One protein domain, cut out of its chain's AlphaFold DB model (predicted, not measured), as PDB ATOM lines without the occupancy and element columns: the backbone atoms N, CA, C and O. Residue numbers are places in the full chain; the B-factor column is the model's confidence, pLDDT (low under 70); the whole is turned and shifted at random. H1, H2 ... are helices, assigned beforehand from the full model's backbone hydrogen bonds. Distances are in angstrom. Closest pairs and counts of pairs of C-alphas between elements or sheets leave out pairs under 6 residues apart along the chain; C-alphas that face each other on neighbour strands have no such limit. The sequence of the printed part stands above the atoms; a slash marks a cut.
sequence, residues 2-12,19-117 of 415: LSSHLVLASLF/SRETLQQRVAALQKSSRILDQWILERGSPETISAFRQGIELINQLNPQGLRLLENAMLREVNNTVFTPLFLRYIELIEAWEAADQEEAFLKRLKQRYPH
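Overview. This is residues 2 to 12 and 19 to 117 of the 415 residues of an uncharacterized protein of Nitrospirae bacterium (UniProt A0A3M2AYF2). Four helices, H3, H4, H5 and H6, stand as a four-cornered up-and-down bundle, each running against the one before it, with the H3 to H4 side the loosest. H7 runs along the H5 and H6 side as a further rod, while H2 slants across the end of the bundle where H6 ends, and the short H1 packs on the last residues of H2. The printed part has 110 residues with seven named helices, H1 to H7 in chain order, and no named strand; the class is all helix. It is compact, with a radius of gyration of the C-alphas of 13.5 A, and rounded, spanning 38 by 30 by 27 A.

Along the chain. H1 is residues 2 to 8, beginning at C-alpha 2 (-9.131, -45.552, 80.119). After the cut come H2, residues 20 to 33, 20.5 A long, and H3, residues 35 to 44, 14.4 A. H4, residues 47 to 61, begins at C-alpha 47 (-29.389, -66.152, 84.531) and is 21.2 A long. H5 is residues 66 to 77, 17.1 A, and H6 is residues 84 to 98, 20.6 A. H7, residues 101 to 114, is 20.0 A long and ends at C-alpha 114 (-23.835, -67.011, 63.288).

Arrangement. H1 and H2 touch at a shallow tilt of 9 degrees, opposite ways; H2 does so with residues 29 to 33 alone, and the closest C-alphas are those of Ser 4 and Ser 33, 6.0 A apart. H6 is the hub and touches H2, H3 and H5. It touches H2 with residues 93 to 98 alone, the closest C-alphas being those of Arg 26 and Ala 97, 6.0 A. It touches H3 with residues 86 to 90 alone, at a steep tilt of 40 degrees; the closest C-alphas, those of Leu 37 and Pro 86, are 5.4 A apart. H3 and H4, a hairpin, only just touch, with 3 pairs of C-alphas within 8 A. H4 and H5 form a hairpin at 24 degrees, a shallow tilt, with the C-alphas of Gly 56 and Gly 67 closest at 3.8 A. H5 and H6 form another, closest at the C-alphas of Met 75 and Phe 84, 5.7 A. H7 is close to but not clearly touching H5, with the C-alphas of Leu 76 and Leu 111 closest at 6.9 A. In H2 to H7 every O i to N i+4 pair is within hydrogen-bond range; in H1 2 of 3 are.

Size, cuts and confidence. The C-alphas farthest apart, those of Glu 21 and His 117, are 41.4 A apart. Residues 13 to 18 are not printed, and C-alphas 12 and 19 are 12.0 A apart across this cut. Of the links that are printed whole, none is long. Mean pLDDT of the printed part is 81.4; residues 2 to 12, 30 and 33 are under 70.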
ATOM      1  N   LEU A   2     -10.503 -46.011  80.446       27.98
ATOM      2  CA  LEU A   2      -9.131 -45.552  80.119       27.98
ATOM      3  C   LEU A   2      -8.049 -46.112  81.073       27.98
ATOM      4  O   LEU A   2      -6.919 -46.347  80.661       27.98
ATOM      5  N   SER A   3      -8.409 -46.405  82.326       28.19
ATOM      6  CA  SER A   3      -7.532 -47.054  83.312       28.19
ATOM      7  C   SER A   3      -7.168 -48.506  82.971       28.19
ATOM      8  O   SER A   3      -6.085 -48.946  83.332       28.19
ATOM      9  N   SER A   4      -8.034 -49.245  82.268       33.12
ATOM     10  CA  SER A   4      -7.800 -50.656  81.914       33.12
ATOM     11  C   SER A   4      -6.686 -50.796  80.870       33.12
ATOM     12  O   SER A   4      -5.844 -51.682  80.978       33.12
ATOM     13  N   HIS A   5      -6.607 -49.860  79.916       35.44
ATOM     14  CA  HIS A   5      -5.521 -49.811  78.931       35.44
ATOM     15  C   HIS A   5      -4.180 -49.348  79.524       35.44
ATOM     16  O   HIS A   5      -3.133 -49.778  79.053       35.44
ATOM     17  N   LEU A   6      -4.191 -48.545  80.595       31.00
ATOM     18  CA  LEU A   6      -2.975 -48.152  81.321       31.00
ATOM     19  C   LEU A   6      -2.398 -49.281  82.197       31.00
ATOM     20  O   LEU A   6      -1.193 -49.311  82.420       31.00
ATOM     21  N   VAL A   7      -3.222 -50.225  82.669       32.12
ATOM     22  CA  VAL A   7      -2.754 -51.392  83.451       32.12
ATOM     23  C   VAL A   7      -2.080 -52.441  82.554       32.12
ATOM     24  O   VAL A   7      -1.076 -53.029  82.956       32.12
ATOM     25  N   LEU A   8      -2.555 -52.614  81.313       34.25
ATOM     26  CA  LEU A   8      -1.965 -53.533  80.327       34.25
ATOM     27  C   LEU A   8      -0.529 -53.148  79.912       34.25
ATOM     28  O   LEU A   8       0.266 -54.026  79.587       34.25
ATOM     29  N   ALA A   9      -0.165 -51.867  80.019       31.77
ATOM     30  CA  ALA A   9       1.165 -51.346  79.684       31.77
ATOM     31  C   ALA A   9       2.301 -51.851  80.600       31.77
ATOM     32  O   ALA A   9       3.470 -51.741  80.248       31.77
ATOM     33  N   SER A  10       1.986 -52.396  81.779       31.06
ATOM     34  CA  SER A  10       2.987 -52.724  82.811       31.06
ATOM     35  C   SER A  10       3.503 -54.171  82.799       31.06
ATOM     36  O   SER A  10       4.254 -54.550  83.692       31.06
ATOM     37  N   LEU A  11       3.099 -55.000  81.827       35.31
ATOM     38  CA  LEU A  11       3.188 -56.463  81.966       35.31
ATOM     39  C   LEU A  11       3.940 -57.211  80.852       35.31
ATOM     40  O   LEU A  11       3.886 -58.442  80.831       35.31
ATOM     41  N   PHE A  12       4.656 -56.537  79.949       40.00
ATOM     42  CA  PHE A  12       5.287 -57.190  78.793       40.00
ATOM     43  C   PHE A  12       6.816 -57.025  78.748       40.00
ATOM     44  O   PHE A  12       7.334 -56.001  78.319       40.00
ATOM     45  N   SER A  19       5.523 -67.621  81.919       78.75
ATOM     46  CA  SER A  19       5.578 -68.404  83.140       78.75
ATOM     47  C   SER A  19       4.188 -68.381  83.783       78.75
ATOM     48  O   SER A  19       3.455 -67.386  83.700       78.75
ATOM     49  N   ARG A  20       3.813 -69.481  84.439       77.69
ATOM     50  CA  ARG A  20       2.544 -69.567  85.172       77.69
ATOM     51  C   ARG A  20       2.374 -68.388  86.136       77.69
ATOM     52  O   ARG A  20       1.272 -67.874  86.285       77.69
ATOM     53  N   GLU A  21       3.473 -67.951  86.741       79.69
ATOM     54  CA  GLU A  21       3.532 -66.814  87.654       79.69
ATOM     55  C   GLU A  21       3.235 -65.481  86.947       79.69
ATOM     56  O   GLU A  21       2.386 -64.720  87.408       79.69
ATOM     57  N   THR A  22       3.841 -65.228  85.783       77.12
ATOM     58  CA  THR A  22       3.557 -64.032  84.971       77.12
ATOM     59  C   THR A  22       2.088 -63.987  84.555       77.12
ATOM     60  O   THR A  22       1.439 -62.948  84.672       77.12
ATOM     61  N   LEU A  23       1.526 -65.122  84.124       75.75
ATOM     62  CA  LEU A  23       0.111 -65.209  83.761       75.75
ATOM     63  C   LEU A  23      -0.801 -64.939  84.970       75.75
ATOM     64  O   LEU A  23      -1.774 -64.194  84.851       75.75
ATOM     65  N   GLN A  24      -0.468 -65.473  86.149       80.88
ATOM     66  CA  GLN A  24      -1.204 -65.194  87.388       80.88
ATOM     67  C   GLN A  24      -1.171 -63.710  87.759       80.88
ATOM     68  O   GLN A  24      -2.216 -63.144  88.080       80.88
ATOM     69  N   GLN A  25      -0.006 -63.064  87.671       79.81
ATOM     70  CA  GLN A  25       0.139 -61.632  87.943       79.81
ATOM     71  C   GLN A  25      -0.692 -60.786  86.966       79.81
ATOM     72  O   GLN A  25      -1.409 -59.879  87.399       79.81
ATOM     73  N   ARG A  26      -0.676 -61.126  85.667       76.62
ATOM     74  CA  ARG A  26      -1.495 -60.465  84.634       76.62
ATOM     75  C   ARG A  26      -2.991 -60.588  84.929       76.62
ATOM     76  O   ARG A  26      -3.703 -59.584  84.953       76.62
ATOM     77  N   VAL A  27      -3.470 -61.804  85.204       74.19
ATOM     78  CA  VAL A  27      -4.888 -62.060  85.514       74.19
ATOM     79  C   VAL A  27      -5.314 -61.328  86.793       74.19
ATOM     80  O   VAL A  27      -6.371 -60.695  86.812       74.19
ATOM     81  N   ALA A  28      -4.486 -61.339  87.841       76.00
ATOM     82  CA  ALA A  28      -4.774 -60.650  89.098       76.00
ATOM     83  C   ALA A  28      -4.857 -59.119  88.934       76.00
ATOM     84  O   ALA A  28      -5.760 -58.480  89.484       76.00
ATOM     85  N   ALA A  29      -3.961 -58.518  88.141       71.88
ATOM     86  CA  ALA A  29      -4.001 -57.088  87.836       71.88
ATOM     87  C   ALA A  29      -5.308 -56.697  87.122       71.88
ATOM     88  O   ALA A  29      -5.964 -55.727  87.513       71.88
ATOM     89  N   LEU A  30      -5.737 -57.508  86.148       69.25
ATOM     90  CA  LEU A  30      -6.980 -57.299  85.405       69.25
ATOM     91  C   LEU A  30      -8.236 -57.450  86.268       69.25
ATOM     92  O   LEU A  30      -9.218 -56.740  86.070       69.25
ATOM     93  N   GLN A  31      -8.252 -58.355  87.246       71.94
ATOM     94  CA  GLN A  31      -9.385 -58.465  88.174       71.94
ATOM     95  C   GLN A  31      -9.579 -57.194  89.007       71.94
ATOM     96  O   GLN A  31     -10.709 -56.797  89.298       71.94
ATOM     97  N   LYS A  32      -8.482 -56.532  89.393       70.25
ATOM     98  CA  LYS A  32      -8.552 -55.299  90.180       70.25
ATOM     99  C   LYS A  32      -9.147 -54.146  89.366       70.25
ATOM    100  O   LYS A  32      -9.905 -53.354  89.924       70.25
ATOM    101  N   SER A  33      -8.847 -54.067  88.068       61.72
ATOM    102  CA  SER A  33      -9.334 -53.002  87.180       61.72
ATOM    103  C   SER A  33     -10.755 -53.212  86.646       61.72
ATOM    104  O   SER A  33     -11.401 -52.228  86.283       61.72
ATOM    105  N   SER A  34     -11.259 -54.451  86.624       74.69
ATOM    106  CA  SER A  34     -12.476 -54.801  85.865       74.69
ATOM    107  C   SER A  34     -13.725 -55.052  86.715       74.69
ATOM    108  O   SER A  34     -14.769 -55.412  86.178       74.69
ATOM    109  N   ARG A  35     -13.678 -54.749  88.022       76.56
ATOM    110  CA  ARG A  35     -14.817 -54.909  88.954       76.56
ATOM    111  C   ARG A  35     -16.117 -54.256  88.475       76.56
ATOM    112  O   ARG A  35     -17.188 -54.799  88.709       76.56
ATOM    113  N   ILE A  36     -16.022 -53.106  87.803       73.75
ATOM    114  CA  ILE A  36     -17.192 -52.383  87.280       73.75
ATOM    115  C   ILE A  36     -17.849 -53.162  86.130       73.75
ATOM    116  O   ILE A  36     -19.073 -53.241  86.067       73.75
ATOM    117  N   LEU A  37     -17.050 -53.752  85.234       74.75
ATOM    118  CA  LEU A  37     -17.570 -54.562  84.127       74.75
ATOM    119  C   LEU A  37     -18.210 -55.841  84.665       74.75
ATOM    120  O   LEU A  37     -19.326 -56.174  84.275       74.75
ATOM    121  N   ASP A  38     -17.530 -56.504  85.600       83.94
ATOM    122  CA  ASP A  38     -18.015 -57.729  86.230       83.94
ATOM    123  C   ASP A  38     -19.354 -57.478  86.947       83.94
ATOM    124  O   ASP A  38     -20.309 -58.225  86.744       83.94
ATOM    125  N   GLN A  39     -19.465 -56.394  87.726       84.25
ATOM    126  CA  GLN A  39     -20.709 -56.026  88.408       84.25
ATOM    127  C   GLN A  39     -21.851 -55.772  87.416       84.25
ATOM    128  O   GLN A  39     -22.944 -56.304  87.600       84.25
ATOM    129  N   TRP A  40     -21.595 -55.038  86.332       80.75
ATOM    130  CA  TRP A  40     -22.608 -54.784  85.306       80.75
ATOM    131  C   TRP A  40     -23.105 -56.093  84.672       80.75
ATOM    132  O   TRP A  40     -24.313 -56.314  84.562       80.75
ATOM    133  N   ILE A  41     -22.198 -57.003  84.302       84.25
ATOM    134  CA  ILE A  41     -22.571 -58.311  83.736       84.25
ATOM    135  C   ILE A  41     -23.456 -59.091  84.718       84.25
ATOM    136  O   ILE A  41     -24.454 -59.683  84.307       84.25
ATOM    137  N   LEU A  42     -23.121 -59.062  86.010       87.38
ATOM    138  CA  LEU A  42     -23.866 -59.753  87.062       87.38
ATOM    139  C   LEU A  42     -25.251 -59.152  87.345       87.38
ATOM    140  O   LEU A  42     -26.139 -59.887  87.762       87.38
ATOM    141  N   GLU A  43     -25.437 -57.850  87.143       86.31
ATOM    142  CA  GLU A  43     -26.710 -57.163  87.404       86.31
ATOM    143  C   GLU A  43     -27.694 -57.264  86.235       86.31
ATOM    144  O   GLU A  43     -28.904 -57.198  86.444       86.31
ATOM    145  N   ARG A  44     -27.193 -57.402  85.001       85.75
ATOM    146  CA  ARG A  44     -28.021 -57.277  83.788       85.75
ATOM    147  C   ARG A  44     -28.005 -58.477  82.854       85.75
ATOM    148  O   ARG A  44     -28.799 -58.508  81.914       85.75
ATOM    149  N   GLY A  45     -27.101 -59.431  83.060       86.06
ATOM    150  CA  GLY A  45     -27.071 -60.659  82.274       86.06
ATOM    151  C   GLY A  45     -28.310 -61.520  82.519       86.06
ATOM    152  O   GLY A  45     -28.888 -61.503  83.604       86.06
ATOM    153  N   SER A  46     -28.693 -62.325  81.526       91.19
ATOM    154  CA  SER A  46     -29.619 -63.437  81.773       91.19
ATOM    155  C   SER A  46     -29.041 -64.403  82.824       91.19
ATOM    156  O   SER A  46     -27.813 -64.476  82.973       91.19
ATOM    157  N   PRO A  47     -29.871 -65.173  83.553       93.06
ATOM    158  CA  PRO A  47     -29.389 -66.152  84.531       93.06
ATOM    159  C   PRO A  47     -28.322 -67.099  83.962       93.06
ATOM    160  O   PRO A  47     -27.309 -67.377  84.608       93.06
ATOM    161  N   GLU A  48     -28.496 -67.537  82.715       92.06
ATOM    162  CA  GLU A  48     -27.563 -68.417  82.024       92.06
ATOM    163  C   GLU A  48     -26.250 -67.707  81.669       92.06
ATOM    164  O   GLU A  48     -25.182 -68.320  81.745       92.06
ATOM    165  N   THR A  49     -26.310 -66.427  81.293       90.62
ATOM    166  CA  THR A  49     -25.132 -65.578  81.052       90.62
ATOM    167  C   THR A  49     -24.365 -65.322  82.342       90.62
ATOM    168  O   THR A  49     -23.147 -65.480  82.360       90.62
ATOM    169  N   ILE A  50     -25.055 -64.995  83.437       91.31
ATOM    170  CA  ILE A  50     -24.448 -64.794  84.758       91.31
ATOM    171  C   ILE A  50     -23.747 -66.075  85.218       91.31
ATOM    172  O   ILE A  50     -22.602 -66.026  85.670       91.31
ATOM    173  N   SER A  51     -24.409 -67.227  85.072       92.50
ATOM    174  CA  SER A  51     -23.832 -68.527  85.420       92.50
ATOM    175  C   SER A  51     -22.581 -68.832  84.591       92.50
ATOM    176  O   SER A  51     -21.543 -69.182  85.154       92.50
ATOM    177  N   ALA A  52     -22.654 -68.662  83.265       89.25
ATOM    178  CA  ALA A  52     -21.521 -68.891  82.369       89.25
ATOM    179  C   ALA A  52     -20.360 -67.925  82.649       89.25
ATOM    180  O   ALA A  52     -19.205 -68.338  82.640       89.25
ATOM    181  N   PHE A  53     -20.661 -66.660  82.948       90.06
ATOM    182  CA  PHE A  53     -19.671 -65.654  83.310       90.06
ATOM    183  C   PHE A  53     -18.949 -66.016  84.614       90.06
ATOM    184  O   PHE A  53     -17.722 -66.055  84.632       90.06
ATOM    185  N   ARG A  54     -19.685 -66.350  85.685       90.81
ATOM    186  CA  ARG A  54     -19.092 -66.741  86.979       90.81
ATOM    187  C   ARG A  54     -18.184 -67.959  86.842       90.81
ATOM    188  O   ARG A  54     -17.035 -67.897  87.271       90.81
ATOM    189  N   GLN A  55     -18.672 -69.018  86.193       91.69
ATOM    190  CA  GLN A  55     -17.868 -70.212  85.923       91.69
ATOM    191  C   GLN A  55     -16.661 -69.889  85.035       91.69
ATOM    192  O   GLN A  55     -15.563 -70.377  85.281       91.69
ATOM    193  N   GLY A  56     -16.839 -69.036  84.024       86.50
ATOM    194  CA  GLY A  56     -15.762 -68.593  83.143       86.50
ATOM    195  C   GLY A  56     -14.636 -67.899  83.902       86.50
ATOM    196  O   GLY A  56     -13.476 -68.277  83.755       86.50
ATOM    197  N   ILE A  57     -14.975 -66.931  84.756       86.62
ATOM    198  CA  ILE A  57     -14.005 -66.219  85.595       86.62
ATOM    199  C   ILE A  57     -13.336 -67.167  86.594       86.62
ATOM    200  O   ILE A  57     -12.119 -67.119  86.745       86.62
ATOM    201  N   GLU A  58     -14.091 -68.056  87.242       88.88
ATOM    202  CA  GLU A  58     -13.529 -69.050  88.163       88.88
ATOM    203  C   GLU A  58     -12.488 -69.943  87.473       88.88
ATOM    204  O   GLU A  58     -11.368 -70.083  87.964       88.88
ATOM    205  N   LEU A  59     -12.816 -70.475  86.293       86.94
ATOM    206  CA  LEU A  59     -11.897 -71.285  85.498       86.94
ATOM    207  C   LEU A  59     -10.667 -70.489  85.055       86.94
ATOM    208  O   LEU A  59      -9.554 -71.006  85.117       86.94
ATOM    209  N   ILE A  60     -10.824 -69.224  84.664       83.94
ATOM    210  CA  ILE A  60      -9.683 -68.376  84.296       83.94
ATOM    211  C   ILE A  60      -8.760 -68.140  85.493       83.94
ATOM    212  O   ILE A  60      -7.539 -68.177  85.339       83.94
ATOM    213  N   ASN A  61      -9.311 -67.974  86.694       82.38
ATOM    214  CA  ASN A  61      -8.520 -67.819  87.917       82.38
ATOM    215  C   ASN A  61      -7.737 -69.093  88.256       82.38
ATOM    216  O   ASN A  61      -6.652 -69.031  88.832       82.38
ATOM    217  N   GLN A  62      -8.264 -70.246  87.847       86.88
ATOM    218  CA  GLN A  62      -7.589 -71.540  87.920       86.88
ATOM    219  C   GLN A  62      -6.620 -71.777  86.749       86.88
ATOM    220  O   GLN A  62      -6.010 -72.843  86.674       86.88
ATOM    221  N   LEU A  63      -6.448 -70.800  85.851       83.44
ATOM    222  CA  LEU A  63      -5.680 -70.913  84.610       83.44
ATOM    223  C   LEU A  63      -6.186 -72.037  83.694       83.44
ATOM    224  O   LEU A  63      -5.410 -72.685  82.993       83.44
ATOM    225  N   ASN A  64      -7.506 -72.235  83.638       86.69
ATOM    226  CA  ASN A  64      -8.156 -73.143  82.697       86.69
ATOM    227  C   ASN A  64      -8.708 -72.396  81.451       86.69
ATOM    228  O   ASN A  64      -9.637 -71.590  81.582       86.69
ATOM    229  N   PRO A  65      -8.204 -72.686  80.229       84.31
ATOM    230  CA  PRO A  65      -8.611 -72.000  78.993       84.31
ATOM    231  C   PRO A  65     -10.086 -72.205  78.627       84.31
ATOM    232  O   PRO A  65     -10.650 -71.443  77.840       84.31
ATOM    233  N   GLN A  66     -10.753 -73.210  79.204       91.00
ATOM    234  CA  GLN A  66     -12.191 -73.411  79.020       91.00
ATOM    235  C   GLN A  66     -13.016 -72.215  79.510       91.00
ATOM    236  O   GLN A  66     -14.102 -71.982  78.978       91.00
ATOM    237  N   GLY A  67     -12.498 -71.420  80.451       90.56
ATOM    238  CA  GLY A  67     -13.194 -70.228  80.923       90.56
ATOM    239  C   GLY A  67     -13.433 -69.188  79.821       90.56
ATOM    240  O   GLY A  67     -14.516 -68.607  79.758       90.56
ATOM    241  N   LEU A  68     -12.502 -69.043  78.867       92.38
ATOM    242  CA  LEU A  68     -12.689 -68.183  77.690       92.38
ATOM    243  C   LEU A  68     -13.852 -68.668  76.812       92.38
ATOM    244  O   LEU A  68     -14.669 -67.865  76.375       92.38
ATOM    245  N   ARG A  69     -14.007 -69.987  76.626       94.56
ATOM    246  CA  ARG A  69     -15.128 -70.552  75.850       94.56
ATOM    247  C   ARG A  69     -16.483 -70.308  76.513       94.56
ATOM    248  O   ARG A  69     -17.485 -70.137  75.818       94.56
ATOM    249  N   LEU A  70     -16.541 -70.292  77.845       92.50
ATOM    250  CA  LEU A  70     -17.770 -69.950  78.566       92.50
ATOM    251  C   LEU A  70     -18.156 -68.482  78.348       92.50
ATOM    252  O   LEU A  70     -19.330 -68.200  78.099       92.50
ATOM    253  N   LEU A  71     -17.177 -67.573  78.342       92.94
ATOM    254  CA  LEU A  71     -17.397 -66.166  77.990       92.94
ATOM    255  C   LEU A  71     -17.843 -65.999  76.534       92.94
ATOM    256  O   LEU A  71     -18.783 -65.256  76.266       92.94
ATOM    257  N   GLU A  72     -17.233 -66.728  75.599       96.00
ATOM    258  CA  GLU A  72     -17.653 -66.746  74.193       96.00
ATOM    259  C   GLU A  72     -19.116 -67.170  74.045       96.00
ATOM    260  O   GLU A  72     -19.887 -66.520  73.342       96.00
ATOM    261  N   ASN A  73     -19.527 -68.231  74.742       94.19
ATOM    262  CA  ASN A  73     -20.909 -68.701  74.721       94.19
ATOM    263  C   ASN A  73     -21.882 -67.679  75.322       94.19
ATOM    264  O   ASN A  73     -22.969 -67.490  74.776       94.19
ATOM    265  N   ALA A  74     -21.494 -67.008  76.409       92.38
ATOM    266  CA  ALA A  74     -22.264 -65.913  76.991       92.38
ATOM    267  C   ALA A  74     -22.425 -64.753  75.990       92.38
ATOM    268  O   ALA A  74     -23.540 -64.304  75.737       92.38
ATOM    269  N   MET A  75     -21.342 -64.338  75.325       95.19
ATOM    270  CA  MET A  75     -21.387 -63.299  74.288       95.19
ATOM    271  C   MET A  75     -22.278 -63.675  73.102       95.19
ATOM    272  O   MET A  75     -23.016 -62.827  72.609       95.19
ATOM    273  N   LEU A  76     -22.250 -64.931  72.642       94.56
ATOM    274  CA  LEU A  76     -23.122 -65.380  71.549       94.56
ATOM    275  C   LEU A  76     -24.607 -65.302  71.936       94.56
ATOM    276  O   LEU A  76     -25.437 -64.988  71.088       94.56
ATOM    277  N   ARG A  77     -24.955 -65.566  73.202       93.38
ATOM    278  CA  ARG A  77     -26.339 -65.441  73.698       93.38
ATOM    279  C   ARG A  77     -26.786 -63.985  73.792       93.38
ATOM    280  O   ARG A  77     -27.928 -63.682  73.471       93.38
ATOM    281  N   GLU A  78     -25.872 -63.101  74.175       92.88
ATOM    282  CA  GLU A  78     -26.158 -61.692  74.452       92.88
ATOM    283  C   GLU A  78     -25.810 -60.748  73.294       92.88
ATOM    284  O   GLU A  78     -25.807 -59.544  73.492       92.88
ATOM    285  N   VAL A  79     -25.538 -61.247  72.082       93.25
ATOM    286  CA  VAL A  79     -24.987 -60.480  70.937       93.25
ATOM    287  C   VAL A  79     -25.816 -59.286  70.441       93.25
ATOM    288  O   VAL A  79     -25.369 -58.559  69.564       93.25
ATOM    289  N   ASN A  80     -27.044 -59.112  70.926       88.88
ATOM    290  CA  ASN A  80     -27.881 -57.943  70.636       88.88
ATOM    291  C   ASN A  80     -28.320 -57.219  71.924       88.88
ATOM    292  O   ASN A  80     -29.211 -56.372  71.892       88.88
ATOM    293  N   ASN A  81     -27.728 -57.570  73.067       89.19
ATOM    294  CA  ASN A  81     -28.010 -57.004  74.378       89.19
ATOM    295  C   ASN A  81     -26.898 -56.021  74.772       89.19
ATOM    296  O   ASN A  81     -25.734 -56.144  74.394       89.19
ATOM    297  N   THR A  82     -27.245 -55.043  75.599       83.94
ATOM    298  CA  THR A  82     -26.303 -54.119  76.241       83.94
ATOM    299  C   THR A  82     -25.198 -54.820  77.042       83.94
ATOM    300  O   THR A  82     -24.109 -54.265  77.171       83.94
ATOM    301  N   VAL A  83     -25.436 -56.049  77.524       87.31
ATOM    302  CA  VAL A  83     -24.451 -56.878  78.250       87.31
ATOM    303  C   VAL A  83     -23.329 -57.397  77.341       87.31
ATOM    304  O   VAL A  83     -22.245 -57.719  77.831       87.31
ATOM    305  N   PHE A  84     -23.520 -57.410  76.016       89.81
ATOM    306  CA  PHE A  84     -22.465 -57.791  75.074       89.81
ATOM    307  C   PHE A  84     -21.213 -56.928  75.228       89.81
ATOM    308  O   PHE A  84     -20.108 -57.459  75.261       89.81
ATOM    309  N   THR A  85     -21.369 -55.607  75.364       84.56
ATOM    310  CA  THR A  85     -20.239 -54.676  75.470       84.56
ATOM    311  C   THR A  85     -19.305 -55.007  76.634       84.56
ATOM    312  O   THR A  85     -18.121 -55.223  76.376       84.56
ATOM    313  N   PRO A  86     -19.769 -55.072  77.900       82.38
ATOM    314  CA  PRO A  86     -18.882 -55.411  79.006       82.38
ATOM    315  C   PRO A  86     -18.326 -56.839  78.904       82.38
ATOM    316  O   PRO A  86     -17.150 -57.024  79.213       82.38
ATOM    317  N   LEU A  87     -19.096 -57.823  78.411       87.25
ATOM    318  CA  LEU A  87     -18.581 -59.178  78.158       87.25
ATOM    319  C   LEU A  87     -17.436 -59.172  77.137       87.25
ATOM    320  O   LEU A  87     -16.416 -59.817  77.355       87.25
ATOM    321  N   PHE A  88     -17.589 -58.424  76.046       88.12
ATOM    322  CA  PHE A  88     -16.602 -58.332  74.977       88.12
ATOM    323  C   PHE A  88     -15.330 -57.615  75.420       88.12
ATOM    324  O   PHE A  88     -14.233 -58.103  75.162       88.12
ATOM    325  N   LEU A  89     -15.458 -56.494  76.138       82.69
ATOM    326  CA  LEU A  89     -14.304 -55.799  76.715       82.69
ATOM    327  C   LEU A  89     -13.549 -56.705  77.690       82.69
ATOM    328  O   LEU A  89     -12.326 -56.793  77.624       82.69
ATOM    329  N   ARG A  90     -14.280 -57.431  78.543       82.19
ATOM    330  CA  ARG A  90     -13.681 -58.384  79.477       82.19
ATOM    331  C   ARG A  90     -12.984 -59.530  78.749       82.19
ATOM    332  O   ARG A  90     -11.875 -59.901  79.112       82.19
ATOM    333  N   TYR A  91     -13.608 -60.066  77.706       89.75
ATOM    334  CA  TYR A  91     -13.024 -61.104  76.866       89.75
ATOM    335  C   TYR A  91     -11.710 -60.653  76.214       89.75
ATOM    336  O   TYR A  91     -10.743 -61.406  76.255       89.75
ATOM    337  N   ILE A  92     -11.639 -59.425  75.685       85.25
ATOM    338  CA  ILE A  92     -10.405 -58.872  75.099       85.25
ATOM    339  C   ILE A  92      -9.274 -58.829  76.127       85.25
ATOM    340  O   ILE A  92      -8.188 -59.330  75.844       85.25
ATOM    341  N   GLU A  93      -9.534 -58.287  77.323       80.44
ATOM    342  CA  GLU A  93      -8.539 -58.229  78.405       80.44
ATOM    343  C   GLU A  93      -7.956 -59.622  78.704       80.44
ATOM    344  O   GLU A  93      -6.752 -59.786  78.903       80.44
ATOM    345  N   LEU A  94      -8.820 -60.640  78.720       84.62
ATOM    346  CA  LEU A  94      -8.443 -62.009  79.054       84.62
ATOM    347  C   LEU A  94      -7.703 -62.698  77.902       84.62
ATOM    348  O   LEU A  94      -6.706 -63.367  78.157       84.62
ATOM    349  N   ILE A  95      -8.137 -62.504  76.654       88.75
ATOM    350  CA  ILE A  95      -7.434 -63.001  75.462       88.75
ATOM    351  C   ILE A  95      -6.018 -62.433  75.385       88.75
ATOM    352  O   ILE A  95      -5.083 -63.181  75.103       88.75
ATOM    353  N   GLU A  96      -5.852 -61.136  75.652       83.62
ATOM    354  CA  GLU A  96      -4.548 -60.467  75.625       83.62
ATOM    355  C   GLU A  96      -3.639 -60.970  76.751       83.62
ATOM    356  O   GLU A  96      -2.477 -61.288  76.504       83.62
ATOM    357  N   ALA A  97      -4.166 -61.136  77.968       80.94
ATOM    358  CA  ALA A  97      -3.398 -61.700  79.079       80.94
ATOM    359  C   ALA A  97      -2.927 -63.139  78.819       80.94
ATOM    360  O   ALA A  97      -1.840 -63.508  79.261       80.94
ATOM    361  N   TRP A  98      -3.741 -63.924  78.113       83.62
ATOM    362  CA  TRP A  98      -3.491 -65.329  77.790       83.62
ATOM    363  C   TRP A  98      -2.763 -65.553  76.466       83.62
ATOM    364  O   TRP A  98      -2.466 -66.698  76.133       83.62
ATOM    365  N   GLU A  99      -2.512 -64.492  75.695       85.62
ATOM    366  CA  GLU A  99      -1.919 -64.561  74.354       85.62
ATOM    367  C   GLU A  99      -2.674 -65.534  73.414       85.62
ATOM    368  O   GLU A  99      -2.107 -66.154  72.516       85.62
ATOM    369  N   ALA A 100      -3.995 -65.654  73.592       89.44
ATOM    370  CA  ALA A 100      -4.842 -66.658  72.941       89.44
ATOM    371  C   ALA A 100      -5.401 -66.195  71.576       89.44
ATOM    372  O   ALA A 100      -6.606 -66.266  71.314       89.44
ATOM    373  N   ALA A 101      -4.521 -65.717  70.691       88.69
ATOM    374  CA  ALA A 101      -4.901 -65.103  69.410       88.69
ATOM    375  C   ALA A 101      -5.683 -66.048  68.473       88.69
ATOM    376  O   ALA A 101      -6.655 -65.630  67.838       88.69
ATOM    377  N   ASP A 102      -5.311 -67.330  68.418       91.75
ATOM    378  CA  ASP A 102      -5.984 -68.324  67.568       91.75
ATOM    379  C   ASP A 102      -7.417 -68.606  68.038       91.75
ATOM    380  O   ASP A 102      -8.339 -68.791  67.235       91.75
ATOM    381  N   GLN A 103      -7.629 -68.599  69.357       94.06
ATOM    382  CA  GLN A 103      -8.954 -68.762  69.943       94.06
ATOM    383  C   GLN A 103      -9.840 -67.549  69.645       94.06
ATOM    384  O   GLN A 103     -10.998 -67.721  69.255       94.06
ATOM    385  N   GLU A 104      -9.287 -66.336  69.745       94.31
ATOM    386  CA  GLU A 104      -9.980 -65.120  69.327       94.31
ATOM    387  C   GLU A 104     -10.404 -65.182  67.859       94.31
ATOM    388  O   GLU A 104     -11.566 -64.915  67.548       94.31
ATOM    389  N   GLU A 105      -9.517 -65.602  66.960       94.06
ATOM    390  CA  GLU A 105      -9.841 -65.738  65.540       94.06
ATOM    391  C   GLU A 105     -10.995 -66.711  65.293       94.06
ATOM    392  O   GLU A 105     -11.956 -66.396  64.580       94.06
ATOM    393  N   ALA A 106     -10.926 -67.885  65.924       95.38
ATOM    394  CA  ALA A 106     -11.969 -68.894  65.833       95.38
ATOM    395  C   ALA A 106     -13.307 -68.355  66.359       95.38
ATOM    396  O   ALA A 106     -14.354 -68.581  65.741       95.38
ATOM    397  N   PHE A 107     -13.289 -67.607  67.464       96.62
ATOM    398  CA  PHE A 107     -14.479 -66.967  68.009       96.62
ATOM    399  C   PHE A 107     -15.058 -65.913  67.059       96.62
ATOM    400  O   PHE A 107     -16.242 -65.999  66.732       96.62
ATOM    401  N   LEU A 108     -14.253 -64.970  66.560       96.25
ATOM    402  CA  LEU A 108     -14.715 -63.911  65.653       96.25
ATOM    403  C   LEU A 108     -15.285 -64.487  64.348       96.25
ATOM    404  O   LEU A 108     -16.301 -63.999  63.844       96.25
ATOM    405  N   LYS A 109     -14.695 -65.573  63.829       96.44
ATOM    406  CA  LYS A 109     -15.229 -66.303  62.670       96.44
ATOM    407  C   LYS A 109     -16.618 -66.875  62.959       96.44
ATOM    408  O   LYS A 109     -17.534 -66.660  62.165       96.44
ATOM    409  N   ARG A 110     -16.804 -67.545  64.104       96.94
ATOM    410  CA  ARG A 110     -18.119 -68.065  64.527       96.94
ATOM    411  C   ARG A 110     -19.130 -66.944  64.759       96.94
ATOM    412  O   ARG A 110     -20.275 -67.073  64.335       96.94
ATOM    413  N   LEU A 111     -18.712 -65.844  65.388       96.31
ATOM    414  CA  LEU A 111     -19.546 -64.671  65.652       96.31
ATOM    415  C   LEU A 111     -20.084 -64.078  64.340       96.31
ATOM    416  O   LEU A 111     -21.293 -63.895  64.200       96.31
ATOM    417  N   LYS A 112     -19.209 -63.883  63.342       96.12
ATOM    418  CA  LYS A 112     -19.579 -63.407  61.998       96.12
ATOM    419  C   LYS A 112     -20.520 -64.365  61.267       96.12
ATOM    420  O   LYS A 112     -21.459 -63.916  60.621       96.12
ATOM    421  N   GLN A 113     -20.257 -65.672  61.339       96.81
ATOM    422  CA  GLN A 113     -21.056 -66.691  60.652       96.81
ATOM    423  C   GLN A 113     -22.457 -66.833  61.249       96.81
ATOM    424  O   GLN A 113     -23.427 -66.964  60.509       96.81
ATOM    425  N   ARG A 114     -22.565 -66.808  62.580       97.44
ATOM    426  CA  ARG A 114     -23.835 -67.011  63.288       97.44
ATOM    427  C   ARG A 114     -24.700 -65.752  63.318       97.44
ATOM    428  O   ARG A 114     -25.922 -65.870  63.315       97.44
ATOM    429  N   TYR A 115     -24.085 -64.569  63.324       96.75
ATOM    430  CA  TYR A 115     -24.786 -63.287  63.427       96.75
ATOM    431  C   TYR A 115     -24.354 -62.294  62.336       96.75
ATOM    432  O   TYR A 115     -23.906 -61.188  62.648       96.75
ATOM    433  N   PRO A 116     -24.518 -62.634  61.042       95.81
ATOM    434  CA  PRO A 116     -24.030 -61.810  59.938       95.81
ATOM    435  C   PRO A 116     -24.720 -60.445  59.839       95.81
ATOM    436  O   PRO A 116     -24.181 -59.554  59.191       95.81
ATOM    437  N   HIS A 117     -25.882 -60.264  60.476       94.62
ATOM    438  CA  HIS A 117     -26.663 -59.022  60.460       94.62
ATOM    439  C   HIS A 117     -26.651 -58.254  61.789       94.62
ATOM    440  O   HIS A 117     -27.189 -57.152  61.841       94.62
TER     441      HIS A 117